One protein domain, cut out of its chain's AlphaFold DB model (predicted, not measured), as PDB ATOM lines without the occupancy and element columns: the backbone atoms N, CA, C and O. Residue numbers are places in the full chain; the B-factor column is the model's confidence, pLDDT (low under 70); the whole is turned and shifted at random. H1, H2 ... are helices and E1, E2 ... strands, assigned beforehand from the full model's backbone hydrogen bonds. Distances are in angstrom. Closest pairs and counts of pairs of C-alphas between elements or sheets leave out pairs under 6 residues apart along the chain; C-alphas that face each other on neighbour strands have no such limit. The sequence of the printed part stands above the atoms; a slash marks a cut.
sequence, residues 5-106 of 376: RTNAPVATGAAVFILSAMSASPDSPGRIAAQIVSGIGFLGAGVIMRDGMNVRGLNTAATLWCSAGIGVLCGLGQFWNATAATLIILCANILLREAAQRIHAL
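What this domain is: This is residues 5 to 106 of the 376 residues of the protein "Protein MgtC" of Klebsiella pneumoniae IS39 (UniProt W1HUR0). Three helices, H1, H2 and H3, make an up-and-down bundle, each running against the one before, and H4 folds back along H3 beyond them. A small hairpin of strands, E1 and E2, joins H2 to H3; its residues 50 to 55 stick out, as do residues 94 to 106 at the last end. The printed part has 102 residues in the order H1 H2 E1 E2 H3 H4, mostly helix, with E1 and E2 antiparallel. It is loose, with a radius of gyration of the C-alphas of 15.8 A, and elongated, spanning 54 by 31 by 22 A.

Where its parts are: Find C-alpha 5 at (170.554, 223.984, 171.511); from there H1, residues 5 to 24, runs 29.3 A. Next come H2, residues 29 to 47, 26.6 A, then E1, residues 49 to 51, and E2, residues 54 to 56. H3, residues 58 to 75, runs 26.0 A, and H4, residues 79 to 104, runs 37.1 A to C-alpha 104 at (177.267, 242.228, 193.870).

How they stand to each other: Look at the C-alphas of Ala 21 and Pro 29, 5.5 A apart, the closest of the helical hairpin H1 and H2, which touch at a shallow tilt of 24 degrees. H3, the hub, touches H1 closest at C-alphas 15 and 75, 4.0 A, and H2 at C-alphas 44 and 61, 4.5 A. H3 and H4, a helical hairpin, run opposite ways at a shallow tilt of 13 degrees and touch closest at C-alphas 73 and 82, 5.4 A, through residues 66 to 74 and 79 to 89 alone. H4 is apart from H1 and H2. Between E1 and E2, N 49 and O 56 are 3.0 A apart, within hydrogen-bond range. Every O i to N i+4 pair is within range in H2, H3 and H4, and 14 of 16 in H1.

The domain as a whole: The C-alphas of Ala 24 and Leu 106 are the farthest apart, 55.4 A. The printed part has no cut, and its links are tight. Look for pLDDT under 70 at residues 50 to 54 and 98 to 106.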
ATOM      1  N   ARG A   5     171.296 223.873 172.777       80.06
ATOM      2  CA  ARG A   5     170.554 223.984 171.511       80.06
ATOM      3  C   ARG A   5     171.111 225.017 170.526       80.06
ATOM      4  O   ARG A   5     170.791 224.936 169.350       80.06
ATOM      5  N   THR A   6     171.889 225.994 170.991       85.94
ATOM      6  CA  THR A   6     172.468 227.048 170.138       85.94
ATOM      7  C   THR A   6     173.978 226.916 169.998       85.94
ATOM      8  O   THR A   6     174.500 227.143 168.917       85.94
ATOM      9  N   ASN A   7     174.690 226.512 171.054       88.88
ATOM     10  CA  ASN A   7     176.153 226.427 170.999       88.88
ATOM     11  C   ASN A   7     176.647 225.182 170.251       88.88
ATOM     12  O   ASN A   7     177.626 225.275 169.516       88.88
ATOM     13  N   ALA A   8     175.955 224.045 170.394       89.25
ATOM     14  CA  ALA A   8     176.316 222.814 169.695       89.25
ATOM     15  C   ALA A   8     176.283 222.974 168.162       89.25
ATOM     16  O   ALA A   8     177.322 222.753 167.546       89.25
ATOM     17  N   PRO A   9     175.185 223.441 167.525       91.69
ATOM     18  CA  PRO A   9     175.157 223.581 166.068       91.69
ATOM     19  C   PRO A   9     176.157 224.614 165.534       91.69
ATOM     20  O   PRO A   9     176.677 224.434 164.439       91.69
ATOM     21  N   VAL A  10     176.480 225.663 166.301       93.62
ATOM     22  CA  VAL A  10     177.498 226.652 165.906       93.62
ATOM     23  C   VAL A  10     178.899 226.038 165.898       93.62
ATOM     24  O   VAL A  10     179.636 226.222 164.931       93.62
ATOM     25  N   ALA A  11     179.258 225.276 166.934       94.25
ATOM     26  CA  ALA A  11     180.538 224.573 166.985       94.25
ATOM     27  C   ALA A  11     180.633 223.492 165.893       94.25
ATOM     28  O   ALA A  11     181.637 223.412 165.188       94.25
ATOM     29  N   THR A  12     179.571 222.702 165.708       94.75
ATOM     30  CA  THR A  12     179.510 221.670 164.665       94.75
ATOM     31  C   THR A  12     179.609 222.276 163.267       94.75
ATOM     32  O   THR A  12     180.395 221.797 162.458       94.75
ATOM     33  N   GLY A  13     178.878 223.358 162.982       94.94
ATOM     34  CA  GLY A  13     178.939 224.043 161.688       94.94
ATOM     35  C   GLY A  13     180.334 224.592 161.380       94.94
ATOM     36  O   GLY A  13     180.840 224.392 160.278       94.94
ATOM     37  N   ALA A  14     180.994 225.211 162.365       95.44
ATOM     38  CA  ALA A  14     182.368 225.688 162.212       95.44
ATOM     39  C   ALA A  14     183.355 224.545 161.904       95.44
ATOM     40  O   ALA A  14     184.196 224.691 161.018       95.44
ATOM     41  N   ALA A  15     183.216 223.395 162.574       95.44
ATOM     42  CA  ALA A  15     184.043 222.219 162.309       95.44
ATOM     43  C   ALA A  15     183.828 221.665 160.889       95.44
ATOM     44  O   ALA A  15     184.796 221.379 160.189       95.44
ATOM     45  N   VAL A  16     182.570 221.571 160.442       95.00
ATOM     46  CA  VAL A  16     182.217 221.094 159.093       95.00
ATOM     47  C   VAL A  16     182.789 222.009 158.010       95.00
ATOM     48  O   VAL A  16     183.338 221.513 157.027       95.00
ATOM     49  N   PHE A  17     182.715 223.332 158.183       93.38
ATOM     50  CA  PHE A  17     183.279 224.270 157.209       93.38
ATOM     51  C   PHE A  17     184.799 224.160 157.094       93.38
ATOM     52  O   PHE A  17     185.323 224.210 155.984       93.38
ATOM     53  N   ILE A  18     185.505 223.969 158.209       94.75
ATOM     54  CA  ILE A  18     186.954 223.757 158.177       94.75
ATOM     55  C   ILE A  18     187.305 222.412 157.536       94.75
ATOM     56  O   ILE A  18     188.187 222.369 156.684       94.75
ATOM     57  N   LEU A  19     186.595 221.336 157.876       92.75
ATOM     58  CA  LEU A  19     186.848 220.016 157.294       92.75
ATOM     59  C   LEU A  19     186.602 220.001 155.775       92.75
ATOM     60  O   LEU A  19     187.372 219.417 155.011       92.75
ATOM     61  N   SER A  20     185.560 220.708 155.331       90.69
ATOM     62  CA  SER A  20     185.289 220.951 153.913       90.69
ATOM     63  C   SER A  20     186.416 221.753 153.246       90.69
ATOM     64  O   SER A  20     186.903 221.363 152.186       90.69
ATOM     65  N   ALA A  21     186.915 222.813 153.897       89.94
ATOM     66  CA  ALA A  21     188.044 223.606 153.399       89.94
ATOM     67  C   ALA A  21     189.321 222.771 153.229       89.94
ATOM     68  O   ALA A  21     189.984 222.851 152.197       89.94
ATOM     69  N   MET A  22     189.636 221.933 154.221       87.38
ATOM     70  CA  MET A  22     190.796 221.039 154.183       87.38
ATOM     71  C   MET A  22     190.708 220.019 153.046       87.38
ATOM     72  O   MET A  22     191.729 219.673 152.460       87.38
ATOM     73  N   SER A  23     189.494 219.573 152.718       83.69
ATOM     74  CA  SER A  23     189.250 218.642 151.611       83.69
ATOM     75  C   SER A  23     189.340 219.319 150.239       83.69
ATOM     76  O   SER A  23     189.650 218.660 149.252       83.69
ATOM     77  N   ALA A  24     189.070 220.626 150.164       82.69
ATOM     78  CA  ALA A  24     189.101 221.387 148.918       82.69
ATOM     79  C   ALA A  24     190.501 221.929 148.572       82.69
ATOM     80  O   ALA A  24     190.909 221.877 147.414       82.69
ATOM     81  N   SER A  25     191.235 222.498 149.539       80.31
ATOM     82  CA  SER A  25     192.586 223.046 149.321       80.31
ATOM     83  C   SER A  25     193.364 223.223 150.638       80.31
ATOM     84  O   SER A  25     192.847 223.892 151.541       80.31
ATOM     85  N   PRO A  26     194.626 222.753 150.743       73.81
ATOM     86  CA  PRO A  26     195.436 222.831 151.969       73.81
ATOM     87  C   PRO A  26     195.696 224.252 152.500       73.81
ATOM     88  O   PRO A  26     195.769 224.440 153.711       73.81
ATOM     89  N   ASP A  27     195.771 225.261 151.623       75.06
ATOM     90  CA  ASP A  27     196.082 226.656 151.998       75.06
ATOM     91  C   ASP A  27     194.849 227.486 152.404       75.06
ATOM     92  O   ASP A  27     194.937 228.642 152.826       75.06
ATOM     93  N   SER A  28     193.654 226.914 152.266       80.62
ATOM     94  CA  SER A  28     192.380 227.600 152.492       80.62
ATOM     95  C   SER A  28     191.830 227.646 153.938       80.62
ATOM     96  O   SER A  28     191.033 228.557 154.208       80.62
ATOM     97  N   PRO A  29     192.219 226.775 154.904       85.94
ATOM     98  CA  PRO A  29     191.579 226.728 156.222       85.94
ATOM     99  C   PRO A  29     191.674 228.037 157.006       85.94
ATOM    100  O   PRO A  29     190.703 228.437 157.644       85.94
ATOM    101  N   GLY A  30     192.804 228.749 156.916       87.38
ATOM    102  CA  GLY A  30     192.982 230.045 157.583       87.38
ATOM    103  C   GLY A  30     192.014 231.116 157.068       87.38
ATOM    104  O   GLY A  30     191.456 231.885 157.853       87.38
ATOM    105  N   ARG A  31     191.734 231.122 155.756       89.62
ATOM    106  CA  ARG A  31     190.759 232.041 155.147       89.62
ATOM    107  C   ARG A  31     189.340 231.714 155.597       89.62
ATOM    108  O   ARG A  31     188.601 232.622 155.966       89.62
ATOM    109  N   ILE A  32     188.968 230.433 155.603       91.94
ATOM    110  CA  ILE A  32     187.641 229.998 156.064       91.94
ATOM    111  C   ILE A  32     187.472 230.297 157.559       91.94
ATOM    112  O   ILE A  32     186.436 230.824 157.957       91.94
ATOM    113  N   ALA A  33     188.499 230.067 158.380       91.69
ATOM    114  CA  ALA A  33     188.486 230.418 159.797       91.69
ATOM    115  C   ALA A  33     188.234 231.919 160.015       91.69
ATOM    116  O   ALA A  33     187.378 232.285 160.822       91.69
ATOM    117  N   ALA A  34     188.902 232.793 159.255       91.88
ATOM    118  CA  ALA A  34     188.662 234.235 159.313       91.88
ATOM    119  C   ALA A  34     187.214 234.605 158.928       91.88
ATOM    120  O   ALA A  34     186.591 235.443 159.588       91.88
ATOM    121  N   GLN A  35     186.643 233.943 157.915       93.25
ATOM    122  CA  GLN A  35     185.244 234.143 157.519       93.25
ATOM    123  C   GLN A  35     184.256 233.665 158.591       93.25
ATOM    124  O   GLN A  35     183.266 234.345 158.853       93.25
ATOM    125  N   ILE A  36     184.545 232.551 159.272       94.75
ATOM    126  CA  ILE A  36     183.739 232.074 160.405       94.75
ATOM    127  C   ILE A  36     183.767 233.105 161.539       94.75
ATOM    128  O   ILE A  36     182.711 233.481 162.042       94.75
ATOM    129  N   VAL A  37     184.945 233.614 161.917       92.00
ATOM    130  CA  VAL A  37     185.071 234.634 162.976       92.00
ATOM    131  C   VAL A  37     184.270 235.892 162.631       92.00
ATOM    132  O   VAL A  37     183.524 236.389 163.477       92.00
ATOM    133  N   SER A  38     184.365 236.362 161.385       92.31
ATOM    134  CA  SER A  38     183.595 237.507 160.892       92.31
ATOM    135  C   SER A  38     182.080 237.251 160.941       92.31
ATOM    136  O   SER A  38     181.323 238.046 161.505       92.31
ATOM    137  N   GLY A  39     181.629 236.094 160.443       91.62
ATOM    138  CA  GLY A  39     180.215 235.715 160.423       91.62
ATOM    139  C   GLY A  39     179.599 235.592 161.819       91.62
ATOM    140  O   GLY A  39     178.486 236.065 162.058       91.62
ATOM    141  N   ILE A  40     180.334 235.026 162.781       92.50
ATOM    142  CA  ILE A  40     179.864 234.947 164.171       92.50
ATOM    143  C   ILE A  40     179.880 236.315 164.854       92.50
ATOM    144  O   ILE A  40     178.997 236.582 165.667       92.50
ATOM    145  N   GLY A  41     180.808 237.208 164.497       89.12
ATOM    146  CA  GLY A  41     180.784 238.603 164.943       89.12
ATOM    147  C   GLY A  41     179.488 239.315 164.542       89.12
ATOM    148  O   GLY A  41     178.846 239.952 165.380       89.12
ATOM    149  N   PHE A  42     179.042 239.121 163.297       89.56
ATOM    150  CA  PHE A  42     177.771 239.661 162.805       89.56
ATOM    151  C   PHE A  42     176.555 239.073 163.541       89.56
ATOM    152  O   PHE A  42     175.684 239.814 164.005       89.56
ATOM    153  N   LEU A  43     176.514 237.750 163.737       86.75
ATOM    154  CA  LEU A  43     175.455 237.108 164.529       86.75
ATOM    155  C   LEU A  43     175.465 237.575 165.993       86.75
ATOM    156  O   LEU A  43     174.410 237.793 166.588       86.75
ATOM    157  N   GLY A  44     176.653 237.768 166.569       84.06
ATOM    158  CA  GLY A  44     176.850 238.285 167.918       84.06
ATOM    159  C   GLY A  44     176.258 239.680 168.089       84.06
ATOM    160  O   GLY A  44     175.551 239.914 169.070       84.06
ATOM    161  N   ALA A  45     176.459 240.569 167.113       83.75
ATOM    162  CA  ALA A  45     175.835 241.891 167.093       83.75
ATOM    163  C   ALA A  45     174.297 241.804 167.075       83.75
ATOM    164  O   ALA A  45     173.640 242.528 167.818       83.75
ATOM    165  N   GLY A  46     173.722 240.864 166.315       82.38
ATOM    166  CA  GLY A  46     172.270 240.638 166.269       82.38
ATOM    167  C   GLY A  46     171.668 240.069 167.562       82.38
ATOM    168  O   GLY A  46     170.500 240.307 167.870       82.38
ATOM    169  N   VAL A  47     172.456 239.335 168.355       83.12
ATOM    170  CA  VAL A  47     172.032 238.784 169.658       83.12
ATOM    171  C   VAL A  47     172.112 239.829 170.780       83.12
ATOM    172  O   VAL A  47     171.455 239.681 171.820       83.12
ATOM    173  N   ILE A  48     172.906 240.887 170.597       82.81
ATOM    174  CA  ILE A  48     173.029 241.980 171.560       82.81
ATOM    175  C   ILE A  48     171.838 242.928 171.386       82.81
ATOM    176  O   ILE A  48     171.776 243.740 170.470       82.81
ATOM    177  N   MET A  49     170.882 242.840 172.310       72.94
ATOM    178  CA  MET A  49     169.695 243.695 172.331       72.94
ATOM    179  C   MET A  49     169.844 244.778 173.399       72.94
ATOM    180  O   MET A  49     170.116 244.486 174.569       72.94
ATOM    181  N   ARG A  50     169.629 246.038 173.011       63.38
ATOM    182  CA  ARG A  50     169.632 247.188 173.921       63.38
ATOM    183  C   ARG A  50     168.199 247.519 174.340       63.38
ATOM    184  O   ARG A  50     167.386 247.892 173.507       63.38
ATOM    185  N   ASP A  51     167.908 247.399 175.633       56.16
ATOM    186  CA  ASP A  51     166.611 247.757 176.219       56.16
ATOM    187  C   ASP A  51     166.833 248.956 177.162       56.16
ATOM    188  O   ASP A  51     167.237 248.808 178.322       56.16
ATOM    189  N   GLY A  52     166.698 250.172 176.617       67.31
ATOM    190  CA  GLY A  52     167.036 251.427 177.300       67.31
ATOM    191  C   GLY A  52     168.531 251.553 177.638       67.31
ATOM    192  O   GLY A  52     169.393 251.501 176.756       67.31
ATOM    193  N   MET A  53     168.845 251.721 178.927       60.81
ATOM    194  CA  MET A  53     170.224 251.783 179.447       60.81
ATOM    195  C   MET A  53     170.844 250.402 179.710       60.81
ATOM    196  O   MET A  53     172.019 250.314 180.052       60.81
ATOM    197  N   ASN A  54     170.084 249.312 179.557       50.81
ATOM    198  CA  ASN A  54     170.553 247.973 179.891       50.81
ATOM    199  C   ASN A  54     170.814 247.134 178.628       50.81
ATOM    200  O   ASN A  54     169.881 246.750 177.920       50.81
ATOM    201  N   VAL A  55     172.076 246.774 178.392       72.94
ATOM    202  CA  VAL A  55     172.478 245.870 177.304       72.94
ATOM    203  C   VAL A  55     172.254 244.420 177.738       72.94
ATOM    204  O   VAL A  55     172.713 243.991 178.797       72.94
ATOM    205  N   ARG A  56     171.523 243.641 176.935       73.25
ATOM    206  CA  ARG A  56     171.336 242.197 177.134       73.25
ATOM    207  C   ARG A  56     171.993 241.430 175.995       73.25
ATOM    208  O   ARG A  56     172.102 241.923 174.885       73.25
ATOM    209  N   GLY A  57     172.407 240.198 176.279       78.75
ATOM    210  CA  GLY A  57     172.945 239.296 175.254       78.75
ATOM    211  C   GLY A  57     174.468 239.291 175.121       78.75
ATOM    212  O   GLY A  57     174.977 238.391 174.467       78.75
ATOM    213  N   LEU A  58     175.197 240.169 175.821       83.31
ATOM    214  CA  LEU A  58     176.667 240.239 175.761       83.31
ATOM    215  C   LEU A  58     177.342 238.890 176.079       83.31
ATOM    216  O   LEU A  58     178.155 238.389 175.311       83.31
ATOM    217  N   ASN A  59     176.916 238.235 177.164       82.88
ATOM    218  CA  ASN A  59     177.427 236.912 177.532       82.88
ATOM    219  C   ASN A  59     177.030 235.824 176.524       82.88
ATOM    220  O   ASN A  59     177.750 234.851 176.356       82.88
ATOM    221  N   THR A  60     175.865 235.953 175.885       85.69
ATOM    222  CA  THR A  60     175.410 235.000 174.866       85.69
ATOM    223  C   THR A  60     176.285 235.120 173.616       85.69
ATOM    224  O   THR A  60     176.772 234.104 173.130       85.69
ATOM    225  N   ALA A  61     176.541 236.345 173.151       87.94
ATOM    226  CA  ALA A  61     177.425 236.621 172.022       87.94
ATOM    227  C   ALA A  61     178.850 236.102 172.280       87.94
ATOM    228  O   ALA A  61     179.388 235.369 171.455       87.94
ATOM    229  N   ALA A  62     179.407 236.367 173.468       88.50
ATOM    230  CA  ALA A  62     180.715 235.844 173.863       88.50
ATOM    231  C   ALA A  62     180.763 234.305 173.830       88.50
ATOM    232  O   ALA A  62     181.677 233.724 173.253       88.50
ATOM    233  N   THR A  63     179.747 233.621 174.377       88.81
ATOM    234  CA  THR A  63     179.714 232.147 174.365       88.81
ATOM    235  C   THR A  63     179.570 231.550 172.964       88.81
ATOM    236  O   THR A  63     180.123 230.480 172.711       88.81
ATOM    237  N   LEU A  64     178.864 232.223 172.050       90.69
ATOM    238  CA  LEU A  64     178.748 231.788 170.654       90.69
ATOM    239  C   LEU A  64     180.089 231.921 169.930       90.69
ATOM    240  O   LEU A  64     180.497 230.999 169.228       90.69
ATOM    241  N   TRP A  65     180.799 233.024 170.170       91.94
ATOM    242  CA  TRP A  65     182.120 233.260 169.597       91.94
ATOM    243  C   TRP A  65     183.143 232.219 170.060       91.94
ATOM    244  O   TRP A  65     183.816 231.596 169.239       91.94
ATOM    245  N   CYS A  66     183.165 231.932 171.362       92.62
ATOM    246  CA  CYS A  66     183.968 230.855 171.934       92.62
ATOM    247  C   CYS A  66     183.628 229.476 171.341       92.62
ATOM    248  O   CYS A  66     184.530 228.714 171.003       92.62
ATOM    249  N   SER A  67     182.337 229.155 171.191       93.50
ATOM    250  CA  SER A  67     181.890 227.857 170.655       93.50
ATOM    251  C   SER A  67     182.333 227.657 169.203       93.50
ATOM    252  O   SER A  67     182.774 226.569 168.839       93.50
ATOM    253  N   ALA A  68     182.269 228.712 168.388       94.88
ATOM    254  CA  ALA A  68     182.755 228.680 167.013       94.88
ATOM    255  C   ALA A  68     184.275 228.478 166.945       94.88
ATOM    256  O   ALA A  68     184.737 227.662 166.154       94.88
ATOM    257  N   GLY A  69     185.043 229.150 167.810       94.50
ATOM    258  CA  GLY A  69     186.495 228.965 167.898       94.50
ATOM    259  C   GLY A  69     186.894 227.529 168.253       94.50
ATOM    260  O   GLY A  69     187.778 226.961 167.618       94.50
ATOM    261  N   ILE A  70     186.191 226.903 169.205       95.50
ATOM    262  CA  ILE A  70     186.400 225.484 169.545       95.50
ATOM    263  C   ILE A  70     186.060 224.590 168.343       95.50
ATOM    264  O   ILE A  70     186.826 223.687 168.019       95.50
ATOM    265  N   GLY A  71     184.956 224.869 167.645       95.19
ATOM    266  CA  GLY A  71     184.582 224.161 166.418       95.19
ATOM    267  C   GLY A  71     185.655 224.240 165.327       95.19
ATOM    268  O   GLY A  71     185.976 223.223 164.718       95.19
ATOM    269  N   VAL A  72     186.268 225.412 165.130       95.69
ATOM    270  CA  VAL A  72     187.390 225.591 164.193       95.69
ATOM    271  C   VAL A  72     188.594 224.738 164.598       95.69
ATOM    272  O   VAL A  72     189.128 224.022 163.757       95.69
ATOM    273  N   LEU A  73     188.995 224.753 165.875       95.25
ATOM    274  CA  LEU A  73     190.114 223.935 166.368       95.25
ATOM    275  C   LEU A  73     189.860 222.432 166.181       95.25
ATOM    276  O   LEU A  73     190.761 221.707 165.758       95.25
ATOM    277  N   CYS A  74     188.632 221.976 166.443       95.19
ATOM    278  CA  CYS A  74     188.220 220.598 166.179       95.19
ATOM    279  C   CYS A  74     188.270 220.263 164.681       95.19
ATOM    280  O   CYS A  74     188.740 219.189 164.318       95.19
ATOM    281  N   GLY A  75     187.821 221.177 163.816       92.56
ATOM    282  CA  GLY A  75     187.876 221.005 162.363       92.56
ATOM    283  C   GLY A  75     189.303 220.938 161.814       92.56
ATOM    284  O   GLY A  75     189.547 220.203 160.867       92.56
ATOM    285  N   LEU A  76     190.252 221.644 162.439       92.50
ATOM    286  CA  LEU A  76     191.684 221.594 162.110       92.50
ATOM    287  C   LEU A  76     192.393 220.333 162.647       92.50
ATOM    288  O   LEU A  76     193.601 220.193 162.471       92.50
ATOM    289  N   GLY A  77     191.686 219.445 163.358       91.19
ATOM    290  CA  GLY A  77     192.263 218.251 163.987       91.19
ATOM    291  C   GLY A  77     193.094 218.528 165.247       91.19
ATOM    292  O   GLY A  77     193.720 217.620 165.793       91.19
ATOM    293  N   GLN A  78     193.101 219.764 165.756       92.69
ATOM    294  CA  GLN A  78     193.882 220.158 166.932       92.69
ATOM    295  C   GLN A  78     193.123 219.885 168.237       92.69
ATOM    296  O   GLN A  78     192.795 220.802 168.995       92.69
ATOM    297  N   PHE A  79     192.851 218.610 168.524       93.12
ATOM    298  CA  PHE A  79     192.037 218.215 169.679       93.12
ATOM    299  C   PHE A  79     192.629 218.663 171.018       93.12
ATOM    300  O   PHE A  79     191.890 219.126 171.879       93.12
ATOM    301  N   TRP A  80     193.957 218.620 171.172       94.00
ATOM    302  CA  TRP A  80     194.619 219.083 172.396       94.00
ATOM    303  C   TRP A  80     194.349 220.569 172.678       94.00
ATOM    304  O   TRP A  80     193.903 220.935 173.767       94.00
ATOM    305  N   ASN A  81     194.529 221.420 171.662       93.31
ATOM    306  CA  ASN A  81     194.245 222.852 171.760       93.31
ATOM    307  C   ASN A  81     192.749 223.111 171.973       93.31
ATOM    308  O   ASN A  81     192.386 223.988 172.755       93.31
ATOM    309  N   ALA A  82     191.873 222.333 171.327       93.81
ATOM    310  CA  ALA A  82     190.427 222.436 171.503       93.81
ATOM    311  C   ALA A  82     189.995 222.112 172.943       93.81
ATOM    312  O   ALA A  82     189.194 222.847 173.530       93.81
ATOM    313  N   THR A  83     190.547 221.056 173.548       93.94
ATOM    314  CA  THR A  83     190.270 220.689 174.943       93.94
ATOM    315  C   THR A  83     190.809 221.740 175.911       93.94
ATOM    316  O   THR A  83     190.072 222.181 176.796       93.94
ATOM    317  N   ALA A  84     192.046 222.210 175.713       94.94
ATOM    318  CA  ALA A  84     192.639 223.265 176.531       94.94
ATOM    319  C   ALA A  84     191.824 224.570 176.463       94.94
ATOM    320  O   ALA A  84     191.464 225.134 177.499       94.94
ATOM    321  N   ALA A  85     191.446 225.008 175.258       93.19
ATOM    322  CA  ALA A  85     190.606 226.187 175.058       93.19
ATOM    323  C   ALA A  85     189.237 226.029 175.737       93.19
ATOM    324  O   ALA A  85     188.782 226.939 176.430       93.19
ATOM    325  N   THR A  86     188.603 224.861 175.599       93.31
ATOM    326  CA  THR A  86     187.313 224.564 176.240       93.31
ATOM    327  C   THR A  86     187.405 224.693 177.758       93.31
ATOM    328  O   THR A  86     186.546 225.333 178.367       93.31
ATOM    329  N   LEU A  87     188.455 224.138 178.369       93.38
ATOM    330  CA  LEU A  87     188.657 224.208 179.814       93.38
ATOM    331  C   LEU A  87     188.876 225.653 180.283       93.38
ATOM    332  O   LEU A  87     188.229 226.089 181.233       93.38
ATOM    333  N   ILE A  88     189.716 226.421 179.582       92.81
ATOM    334  CA  ILE A  88     189.978 227.835 179.895       92.81
ATOM    335  C   ILE A  88     188.689 228.659 179.803       92.81
ATOM    336  O   ILE A  88     188.366 229.414 180.719       92.81
ATOM    337  N   ILE A  89     187.918 228.492 178.726       90.38
ATOM    338  CA  ILE A  89     186.658 229.213 178.506       90.38
ATOM    339  C   ILE A  89     185.621 228.839 179.571       90.38
ATOM    340  O   ILE A  89     184.887 229.709 180.053       90.38
ATOM    341  N   LEU A  90     185.544 227.561 179.950       88.94
ATOM    342  CA  LEU A  90     184.637 227.092 180.992       88.94
ATOM    343  C   LEU A  90     185.017 227.681 182.355       88.94
ATOM    344  O   LEU A  90     184.160 228.261 183.024       88.94
ATOM    345  N   CYS A  91     186.298 227.613 182.724       87.88
ATOM    346  CA  CYS A  91     186.825 228.217 183.945       87.88
ATOM    347  C   CYS A  91     186.564 229.724 183.981       87.88
ATOM    348  O   CYS A  91     186.043 230.218 184.975       87.88
ATOM    349  N   ALA A  92     186.834 230.445 182.888       86.31
ATOM    350  CA  ALA A  92     186.559 231.874 182.791       86.31
ATOM    351  C   ALA A  92     185.069 232.178 183.004       86.31
ATOM    352  O   ALA A  92     184.732 233.031 183.820       86.31
ATOM    353  N   ASN A  93     184.160 231.447 182.346       83.56
ATOM    354  CA  ASN A  93     182.715 231.642 182.513       83.56
ATOM    355  C   ASN A  93     182.229 231.352 183.944       83.56
ATOM    356  O   ASN A  93     181.320 232.029 184.429       83.56
ATOM    357  N   ILE A  94     182.809 230.358 184.622       84.44
ATOM    358  CA  ILE A  94     182.460 230.016 186.007       84.44
ATOM    359  C   ILE A  94     183.032 231.058 186.977       84.44
ATOM    360  O   ILE A  94     182.279 231.606 187.784       84.44
ATOM    361  N   LEU A  95     184.320 231.399 186.859       80.88
ATOM    362  CA  LEU A  95     184.970 232.399 187.710       80.88
ATOM    363  C   LEU A  95     184.336 233.777 187.553       80.88
ATOM    364  O   LEU A  95     184.098 234.440 188.553       80.88
ATOM    365  N   LEU A  96     184.028 234.211 186.328       76.81
ATOM    366  CA  LEU A  96     183.372 235.499 186.089       76.81
ATOM    367  C   LEU A  96     181.988 235.550 186.734       76.81
ATOM    368  O   LEU A  96     181.581 236.592 187.242       76.81
ATOM    369  N   ARG A  97     181.265 234.425 186.751       74.25
ATOM    370  CA  ARG A  97     179.961 234.339 187.409       74.25
ATOM    371  C   ARG A  97     180.085 234.463 188.924       74.25
ATOM    372  O   ARG A  97     179.331 235.229 189.519       74.25
ATOM    373  N   GLU A  98     181.032 233.749 189.519       69.38
ATOM    374  CA  GLU A  98     181.351 233.831 190.948       69.38
ATOM    375  C   GLU A  98     181.859 235.228 191.331       69.38
ATOM    376  O   GLU A  98     181.376 235.827 192.288       69.38
ATOM    377  N   ALA A  99     182.768 235.805 190.546       67.75
ATOM    378  CA  ALA A  99     183.311 237.141 190.763       67.75
ATOM    379  C   ALA A  99     182.220 238.211 190.663       67.75
ATOM    380  O   ALA A  99     182.104 239.046 191.556       67.75
ATOM    381  N   ALA A 100     181.357 238.156 189.644       66.06
ATOM    382  CA  ALA A 100     180.223 239.067 189.530       66.06
ATOM    383  C   ALA A 100     179.275 238.936 190.732       66.06
ATOM    384  O   ALA A 100     178.814 239.939 191.272       66.06
ATOM    385  N   GLN A 101     179.013 237.713 191.202       65.75
ATOM    386  CA  GLN A 101     178.188 237.486 192.389       65.75
ATOM    387  C   GLN A 101     178.843 238.014 193.669       65.75
ATOM    388  O   GLN A 101     178.151 238.616 194.486       65.75
ATOM    389  N   ARG A 102     180.162 237.864 193.825       59.59
ATOM    390  CA  ARG A 102     180.920 238.401 194.964       59.59
ATOM    391  C   ARG A 102     181.002 239.926 194.946       59.59
ATOM    392  O   ARG A 102     180.871 240.549 195.993       59.59
ATOM    393  N   ILE A 103     181.127 240.537 193.771       63.94
ATOM    394  CA  ILE A 103     181.108 241.998 193.612       63.94
ATOM    395  C   ILE A 103     179.707 242.551 193.918       63.94
ATOM    396  O   ILE A 103     179.580 243.558 194.608       63.94
ATOM    397  N   HIS A 104     178.640 241.868 193.495       55.09
ATOM    398  CA  HIS A 104     177.267 242.228 193.870       55.09
ATOM    399  C   HIS A 104     176.915 241.909 195.333       55.09
ATOM    400  O   HIS A 104     175.929 242.438 195.845       55.09
ATOM    401  N   ALA A 105     177.702 241.066 196.010       56.28
ATOM    402  CA  ALA A 105     177.548 240.765 197.430       56.28
ATOM    403  C   ALA A 105     178.122 241.860 198.345       56.28
ATOM    404  O   ALA A 105     177.822 241.845 199.535       56.28
ATOM    405  N   LEU A 106     178.876 242.831 197.812       52.66
ATOM    406  CA  LEU A 106     179.204 244.081 198.503       52.66
ATOM    407  C   LEU A 106     178.050 245.084 198.304       52.66
ATOM    408  O   LEU A 106     177.906 245.653 197.217       52.66
TER     409      LEU A 106